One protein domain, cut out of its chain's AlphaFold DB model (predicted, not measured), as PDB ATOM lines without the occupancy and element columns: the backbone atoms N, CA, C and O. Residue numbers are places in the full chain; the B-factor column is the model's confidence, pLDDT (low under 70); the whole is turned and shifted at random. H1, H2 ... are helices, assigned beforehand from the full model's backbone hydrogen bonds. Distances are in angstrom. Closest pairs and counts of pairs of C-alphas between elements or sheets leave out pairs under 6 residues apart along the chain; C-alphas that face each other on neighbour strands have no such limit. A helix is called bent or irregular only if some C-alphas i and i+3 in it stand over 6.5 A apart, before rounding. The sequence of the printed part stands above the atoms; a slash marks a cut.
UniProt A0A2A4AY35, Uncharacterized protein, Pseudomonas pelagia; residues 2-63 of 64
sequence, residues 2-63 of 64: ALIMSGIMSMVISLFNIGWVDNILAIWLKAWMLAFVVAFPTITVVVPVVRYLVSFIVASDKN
ATOM      1  N   ALA A   2     206.413 136.484  39.354       50.47
ATOM      2  CA  ALA A   2     207.170 135.226  39.516       50.47
ATOM      3  C   ALA A   2     208.711 135.351  39.448       50.47
ATOM      4  O   ALA A   2     209.414 134.606  40.123       50.47
ATOM      5  N   LEU A   3     209.243 136.313  38.683       54.94
ATOM      6  CA  LEU A   3     210.694 136.525  38.547       54.94
ATOM      7  C   LEU A   3     211.369 136.860  39.886       54.94
ATOM      8  O   LEU A   3     212.361 136.233  40.241       54.94
ATOM      9  N   ILE A   4     210.780 137.781  40.657       55.12
ATOM     10  CA  ILE A   4     211.304 138.215  41.963       55.12
ATOM     11  C   ILE A   4     211.160 137.096  43.008       55.12
ATOM     12  O   ILE A   4     212.102 136.817  43.740       55.12
ATOM     13  N   MET A   5     210.020 136.393  43.026       57.84
ATOM     14  CA  MET A   5     209.789 135.251  43.926       57.84
ATOM     15  C   MET A   5     210.733 134.069  43.645       57.84
ATOM     16  O   MET A   5     211.267 133.482  44.584       57.84
ATOM     17  N   SER A   6     211.007 133.741  42.375       58.41
ATOM     18  CA  SER A   6     211.965 132.674  42.037       58.41
ATOM     19  C   SER A   6     213.419 133.082  42.302       58.41
ATOM     20  O   SER A   6     214.213 132.258  42.753       58.41
ATOM     21  N   GLY A   7     213.759 134.359  42.081       63.03
ATOM     22  CA  GLY A   7     215.103 134.885  42.316       63.03
ATOM     23  C   GLY A   7     215.486 134.829  43.793       63.03
ATOM     24  O   GLY A   7     216.556 134.333  44.134       63.03
ATOM     25  N   ILE A   8     214.575 135.237  44.681       60.97
ATOM     26  CA  ILE A   8     214.817 135.223  46.129       60.97
ATOM     27  C   ILE A   8     214.922 133.784  46.658       60.97
ATOM     28  O   ILE A   8     215.871 133.473  47.373       60.97
ATOM     29  N   MET A   9     214.020 132.874  46.265       63.25
ATOM     30  CA  MET A   9     214.085 131.470  46.709       63.25
ATOM     31  C   MET A   9     215.348 130.750  46.208       63.25
ATOM     32  O   MET A   9     215.961 129.983  46.949       63.25
ATOM     33  N   SER A  10     215.796 131.039  44.982       57.88
ATOM     34  CA  SER A  10     217.046 130.495  44.441       57.88
ATOM     35  C   SER A  10     218.288 131.045  45.163       57.88
ATOM     36  O   SER A  10     219.237 130.297  45.415       57.88
ATOM     37  N   MET A  11     218.276 132.333  45.526       62.56
ATOM     38  CA  MET A  11     219.368 132.985  46.257       62.56
ATOM     39  C   MET A  11     219.502 132.426  47.679       62.56
ATOM     40  O   MET A  11     220.612 132.119  48.117       62.56
ATOM     41  N   VAL A  12     218.378 132.204  48.367       60.91
ATOM     42  CA  VAL A  12     218.333 131.619  49.718       60.91
ATOM     43  C   VAL A  12     218.853 130.176  49.732       60.91
ATOM     44  O   VAL A  12     219.657 129.832  50.596       60.91
ATOM     45  N   ILE A  13     218.473 129.343  48.755       60.81
ATOM     46  CA  ILE A  13     218.941 127.944  48.659       60.81
ATOM     47  C   ILE A  13     220.454 127.870  48.383       60.81
ATOM     48  O   ILE A  13     221.135 127.008  48.939       60.81
ATOM     49  N   SER A  14     221.004 128.795  47.585       58.88
ATOM     50  CA  SER A  14     222.456 128.853  47.328       58.88
ATOM     51  C   SER A  14     223.259 129.325  48.543       58.88
ATOM     52  O   SER A  14     224.343 128.802  48.794       58.88
ATOM     53  N   LEU A  15     222.716 130.260  49.331       55.59
ATOM     54  CA  LEU A  15     223.303 130.694  50.605       55.59
ATOM     55  C   LEU A  15     223.333 129.567  51.651       55.59
ATOM     56  O   LEU A  15     224.302 129.461  52.399       55.59
ATOM     57  N   PHE A  16     222.303 128.716  51.688       53.06
ATOM     58  CA  PHE A  16     222.190 127.632  52.671       53.06
ATOM     59  C   PHE A  16     223.029 126.385  52.345       53.06
ATOM     60  O   PHE A  16     223.414 125.668  53.264       53.06
ATOM     61  N   ASN A  17     223.298 126.089  51.068       57.00
ATOM     62  CA  ASN A  17     223.943 124.830  50.669       57.00
ATOM     63  C   ASN A  17     225.485 124.885  50.666       57.00
ATOM     64  O   ASN A  17     226.124 123.864  50.899       57.00
ATOM     65  N   ILE A  18     226.078 126.057  50.413       57.38
ATOM     66  CA  ILE A  18     227.526 126.200  50.151       57.38
ATOM     67  C   ILE A  18     228.262 126.893  51.320       57.38
ATOM     68  O   ILE A  18     229.474 126.749  51.459       57.38
ATOM     69  N   GLY A  19     227.543 127.599  52.205       56.12
ATOM     70  CA  GLY A  19     228.146 128.467  53.226       56.12
ATOM     71  C   GLY A  19     228.725 129.758  52.625       56.12
ATOM     72  O   GLY A  19     228.815 129.888  51.407       56.12
ATOM     73  N   TRP A  20     229.078 130.747  53.459       49.50
ATOM     74  CA  TRP A  20     229.624 132.042  53.011       49.50
ATOM     75  C   TRP A  20     230.972 131.866  52.293       49.50
ATOM     76  O   TRP A  20     232.012 131.711  52.927       49.50
ATOM     77  N   VAL A  21     230.936 131.899  50.961       56.28
ATOM     78  CA  VAL A  21     232.102 131.874  50.071       56.28
ATOM     79  C   VAL A  21     232.144 133.179  49.276       56.28
ATOM     80  O   VAL A  21     231.135 133.610  48.704       56.28
ATOM     81  N   ASP A  22     233.317 133.806  49.220       53.38
ATOM     82  CA  ASP A  22     233.574 134.992  48.402       53.38
ATOM     83  C   ASP A  22     233.222 134.690  46.930       53.38
ATOM     84  O   ASP A  22     233.812 133.795  46.327       53.38
ATOM     85  N   ASN A  23     232.270 135.438  46.345       61.34
ATOM     86  CA  ASN A  23     231.659 135.279  44.999       61.34
ATOM     87  C   ASN A  23     230.322 134.511  44.877       61.34
ATOM     88  O   ASN A  23     229.897 134.216  43.755       61.34
ATOM     89  N   ILE A  24     229.585 134.271  45.968       62.16
ATOM     90  CA  ILE A  24     228.231 133.666  45.927       62.16
ATOM     91  C   ILE A  24     227.304 134.281  44.868       62.16
ATOM     92  O   ILE A  24     226.653 133.545  44.132       62.16
ATOM     93  N   LEU A  25     227.256 135.612  44.749       65.31
ATOM     94  CA  LEU A  25     226.367 136.280  43.789       65.31
ATOM     95  C   LEU A  25     226.710 135.936  42.332       65.31
ATOM     96  O   LEU A  25     225.805 135.719  41.530       65.31
ATOM     97  N   ALA A  26     227.997 135.837  41.987       67.19
ATOM     98  CA  ALA A  26     228.437 135.510  40.631       67.19
ATOM     99  C   ALA A  26     228.161 134.038  40.279       67.19
ATOM    100  O   ALA A  26     227.700 133.731  39.177       67.19
ATOM    101  N   ILE A  27     228.397 133.129  41.229       67.75
ATOM    102  CA  ILE A  27     228.111 131.696  41.071       67.75
ATOM    103  C   ILE A  27     226.600 131.479  40.943       67.75
ATOM    104  O   ILE A  27     226.155 130.746  40.059       67.75
ATOM    105  N   TRP A  28     225.816 132.171  41.771       67.00
ATOM    106  CA  TRP A  28     224.360 132.132  41.746       67.00
ATOM    107  C   TRP A  28     223.796 132.602  40.406       67.00
ATOM    108  O   TRP A  28     223.021 131.882  39.781       67.00
ATOM    109  N   LEU A  29     224.228 133.770  39.920       71.12
ATOM    110  CA  LEU A  29     223.720 134.337  38.669       71.12
ATOM    111  C   LEU A  29     224.046 133.434  37.468       71.12
ATOM    112  O   LEU A  29     223.217 133.243  36.577       71.12
ATOM    113  N   LYS A  30     225.233 132.811  37.479       69.25
ATOM    114  CA  LYS A  30     225.669 131.837  36.470       69.25
ATOM    115  C   LYS A  30     224.851 130.540  36.525       69.25
ATOM    116  O   LYS A  30     224.436 130.046  35.478       69.25
ATOM    117  N   ALA A  31     224.600 129.999  37.718       69.00
ATOM    118  CA  ALA A  31     223.778 128.802  37.900       69.00
ATOM    119  C   ALA A  31     222.308 129.054  37.526       69.00
ATOM    120  O   ALA A  31     221.694 128.224  36.860       69.00
ATOM    121  N   TRP A  32     221.766 130.219  37.889       70.81
ATOM    122  CA  TRP A  32     220.409 130.635  37.545       70.81
ATOM    123  C   TRP A  32     220.228 130.776  36.031       70.81
ATOM    124  O   TRP A  32     219.288 130.207  35.475       70.81
ATOM    125  N   MET A  33     221.159 131.445  35.341       75.75
ATOM    126  CA  MET A  33     221.119 131.526  33.878       75.75
ATOM    127  C   MET A  33     221.255 130.150  33.218       75.75
ATOM    128  O   MET A  33     220.507 129.857  32.287       75.75
ATOM    129  N   LEU A  34     222.143 129.279  33.713       74.00
ATOM    130  CA  LEU A  34     222.259 127.907  33.207       74.00
ATOM    131  C   LEU A  34     220.960 127.117  33.387       74.00
ATOM    132  O   LEU A  34     220.500 126.483  32.441       74.00
ATOM    133  N   ALA A  35     220.335 127.189  34.563       74.62
ATOM    134  CA  ALA A  35     219.059 126.532  34.821       74.62
ATOM    135  C   ALA A  35     217.960 127.051  33.884       74.62
ATOM    136  O   ALA A  35     217.175 126.257  33.373       74.62
ATOM    137  N   PHE A  36     217.933 128.355  33.600       77.31
ATOM    138  CA  PHE A  36     216.969 128.950  32.674       77.31
ATOM    139  C   PHE A  36     217.171 128.454  31.233       77.31
ATOM    140  O   PHE A  36     216.212 128.056  30.570       77.31
ATOM    141  N   VAL A  37     218.427 128.416  30.774       84.88
ATOM    142  CA  VAL A  37     218.808 127.914  29.442       84.88
ATOM    143  C   VAL A  37     218.503 126.426  29.291       84.88
ATOM    144  O   VAL A  37     218.130 126.004  28.205       84.88
ATOM    145  N   VAL A  38     218.617 125.632  30.357       82.81
ATOM    146  CA  VAL A  38     218.286 124.197  30.341       82.81
ATOM    147  C   VAL A  38     216.778 123.958  30.476       82.81
ATOM    148  O   VAL A  38     216.230 123.067  29.824       82.81
ATOM    149  N   ALA A  39     216.071 124.759  31.274       80.25
ATOM    150  CA  ALA A  39     214.635 124.611  31.493       80.25
ATOM    151  C   ALA A  39     213.827 124.867  30.215       80.25
ATOM    152  O   ALA A  39     212.874 124.138  29.947       80.25
ATOM    153  N   PHE A  40     214.219 125.855  29.407       83.69
ATOM    154  CA  PHE A  40     213.510 126.206  28.175       83.69
ATOM    155  C   PHE A  40     213.391 125.030  27.178       83.69
ATOM    156  O   PHE A  40     212.262 124.628  26.889       83.69
ATOM    157  N   PRO A  41     214.488 124.397  26.711       87.44
ATOM    158  CA  PRO A  41     214.409 123.242  25.821       87.44
ATOM    159  C   PRO A  41     213.770 122.033  26.506       87.44
ATOM    160  O   PRO A  41     213.033 121.289  25.863       87.44
ATOM    161  N   THR A  42     213.987 121.858  27.815       89.94
ATOM    162  CA  THR A  42     213.364 120.764  28.573       89.94
ATOM    163  C   THR A  42     211.844 120.872  28.528       89.94
ATOM    164  O   THR A  42     211.176 119.905  28.179       89.94
ATOM    165  N   ILE A  43     211.275 122.046  28.804       89.19
ATOM    166  CA  ILE A  43     209.824 122.258  28.751       89.19
ATOM    167  C   ILE A  43     209.312 122.075  27.319       89.19
ATOM    168  O   ILE A  43     208.303 121.399  27.125       89.19
ATOM    169  N   THR A  44     210.007 122.607  26.309       90.69
ATOM    170  CA  THR A  44     209.604 122.444  24.902       90.69
ATOM    171  C   THR A  44     209.515 120.975  24.482       90.69
ATOM    172  O   THR A  44     208.601 120.617  23.743       90.69
ATOM    173  N   VAL A  45     210.413 120.117  24.975       91.12
ATOM    174  CA  VAL A  45     210.414 118.676  24.671       91.12
ATOM    175  C   VAL A  45     209.444 117.895  25.561       91.12
ATOM    176  O   VAL A  45     208.759 116.993  25.086       91.12
ATOM    177  N   VAL A  46     209.334 118.236  26.845       91.94
ATOM    178  CA  VAL A  46     208.502 117.496  27.808       91.94
ATOM    179  C   VAL A  46     207.013 117.801  27.629       91.94
ATOM    180  O   VAL A  46     206.186 116.903  27.771       91.94
ATOM    181  N   VAL A  47     206.636 119.028  27.262       91.62
ATOM    182  CA  VAL A  47     205.229 119.413  27.040       91.62
ATOM    183  C   VAL A  47     204.496 118.517  26.027       91.62
ATOM    184  O   VAL A  47     203.406 118.051  26.367       91.62
ATOM    185  N   PRO A  48     205.011 118.242  24.810       86.88
ATOM    186  CA  PRO A  48     204.323 117.353  23.875       86.88
ATOM    187  C   PRO A  48     204.234 115.912  24.398       86.88
ATOM    188  O   PRO A  48     203.199 115.276  24.214       86.88
ATOM    189  N   VAL A  49     205.255 115.427  25.114       88.94
ATOM    190  CA  VAL A  49     205.252 114.089  25.733       88.94
ATOM    191  C   VAL A  49     204.150 113.978  26.785       88.94
ATOM    192  O   VAL A  49     203.355 113.039  26.764       88.94
ATOM    193  N   VAL A  50     204.046 114.973  27.667       90.69
ATOM    194  CA  VAL A  50     202.995 115.029  28.690       90.69
ATOM    195  C   VAL A  50     201.616 115.132  28.041       90.69
ATOM    196  O   VAL A  50     200.702 114.423  28.450       90.69
ATOM    197  N   ARG A  51     201.452 115.951  26.995       88.12
ATOM    198  CA  ARG A  51     200.179 116.047  26.259       88.12
ATOM    199  C   ARG A  51     199.768 114.712  25.642       88.12
ATOM    200  O   ARG A  51     198.594 114.362  25.723       88.12
ATOM    201  N   TYR A  52     200.715 113.968  25.074       86.69
ATOM    202  CA  TYR A  52     200.450 112.643  24.518       86.69
ATOM    203  C   TYR A  52     199.987 111.664  25.606       86.69
ATOM    204  O   TYR A  52     198.924 111.058  25.473       86.69
ATOM    205  N   LEU A  53     200.708 111.593  26.729       89.19
ATOM    206  CA  LEU A  53     200.346 110.741  27.868       89.19
ATOM    207  C   LEU A  53     198.967 111.088  28.446       89.19
ATOM    208  O   LEU A  53     198.144 110.201  28.656       89.19
ATOM    209  N   VAL A  54     198.686 112.376  28.651       90.25
ATOM    210  CA  VAL A  54     197.385 112.837  29.156       90.25
ATOM    211  C   VAL A  54     196.268 112.506  28.166       90.25
ATOM    212  O   VAL A  54     195.220 112.028  28.588       90.25
ATOM    213  N   SER A  55     196.482 112.689  26.857       87.12
ATOM    214  CA  SER A  55     195.477 112.323  25.847       87.12
ATOM    215  C   SER A  55     195.173 110.826  25.825       87.12
ATOM    216  O   SER A  55     194.016 110.451  25.657       87.12
ATOM    217  N   PHE A  56     196.177 109.977  26.056       85.38
ATOM    218  CA  PHE A  56     196.001 108.529  26.127       85.38
ATOM    219  C   PHE A  56     195.176 108.123  27.354       85.38
ATOM    220  O   PHE A  56     194.233 107.345  27.240       85.38
ATOM    221  N   ILE A  57     195.474 108.715  28.514       86.62
ATOM    222  CA  ILE A  57     194.743 108.458  29.761       86.62
ATOM    223  C   ILE A  57     193.291 108.952  29.660       86.62
ATOM    224  O   ILE A  57     192.369 108.221  30.010       86.62
ATOM    225  N   VAL A  58     193.064 110.161  29.136       86.81
ATOM    226  CA  VAL A  58     191.712 110.734  28.989       86.81
ATOM    227  C   VAL A  58     190.888 109.998  27.923       86.81
ATOM    228  O   VAL A  58     189.681 109.835  28.085       86.81
ATOM    229  N   ALA A  59     191.507 109.509  26.844       73.12
ATOM    230  CA  ALA A  59     190.815 108.671  25.858       73.12
ATOM    231  C   ALA A  59     190.366 107.319  26.444       73.12
ATOM    232  O   ALA A  59     189.362 106.759  25.996       73.12
ATOM    233  N   SER A  60     191.075 106.819  27.459       63.31
ATOM    234  CA  SER A  60     190.679 105.627  28.213       63.31
ATOM    235  C   SER A  60     189.447 105.858  29.097       63.31
ATOM    236  O   SER A  60     188.693 104.917  29.311       63.31
ATOM    237  N   ASP A  61     189.214 107.087  29.566       60.53
ATOM    238  CA  ASP A  61     188.065 107.447  30.415       60.53
ATOM    239  C   ASP A  61     186.768 107.648  29.607       60.53
ATOM    240  O   ASP A  61     185.678 107.336  30.073       60.53
ATOM    241  N   LYS A  62     186.870 108.079  28.341       54.47
ATOM    242  CA  LYS A  62     185.702 108.341  27.474       54.47
ATOM    243  C   LYS A  62     185.097 107.089  26.806       54.47
ATOM    244  O   LYS A  62     184.252 107.228  25.926       54.47
ATOM    245  N   ASN A  63     185.537 105.885  27.176       49.09
ATOM    246  CA  ASN A  63     185.035 104.602  26.655       49.09
ATOM    247  C   ASN A  63     184.142 103.848  27.666       49.09
ATOM    248  O   ASN A  63     184.115 102.617  27.660       49.09
TER     249      ASN A  63
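AT A GLANCE: This is residues 2 to 63 of the 64 residues of an uncharacterized protein of Pseudomonas pelagia (UniProt A0A2A4AY35). One long, kinked helix, H2, makes the length, and a shorter helix, H1, meets its first part near the linked ends of the two, making a lopsided V. The rest of H2 sticks out as a long arm, with residues 33 to 63 standing free. The printed part has 62 residues with two named helices, H1 then H2, and no named strand; the class is all helix. The whole is extended, with a radius of gyration of the C-alphas of 18.2 A, and spans 61 by 20 by 19 A.

IN THESE COORDINATES: Find C-alpha 2 at (207.170, 135.226, 39.516); from there H1, residues 2 to 18, runs 24.7 A to C-alpha 18 at (227.526, 126.200, 50.151). H1 is neither bent nor irregular, but only just: C-alphas 15 and 18 are 6.2 A apart. After a tight link of 5 residues, find C-alpha 24 at (228.231, 133.666, 45.927), where H2, residues 24 to 61, begins; it runs 50.4 A to C-alpha 61 at (188.065, 107.447, 30.415). Look near residue 43 for a kink of 38 degrees in H2. H2 is neither bent nor irregular, but only just: C-alphas 45 and 48 are 6.3 A apart.

HOW THE PARTS SIT: Look at residues 10 to 15 of H1 and residues 24 to 32 of H2, the parts with which the two helices touch. Their closest C-alphas are those of Ser 14 and Trp 28, 6.7 A apart. Their lines stand at a steep tilt of 63 degrees, and they run opposite ways. Of the O i to N i+4 pairs, 12 of 13 in H1 and 31 of 34 in H2 are within hydrogen-bond range.

THE WHOLE: The two C-alphas farthest apart are those of Asp 22 and Asn 63, 61.3 A. Residues 16 to 23, of which 16 to 18 belong to H1, also stand free. The printed part has no cut. In the B-factor column you will find a mean pLDDT of 71.1 for the printed part, with residues 2 to 28, 30 to 31 and 60 to 63 of this model under 70.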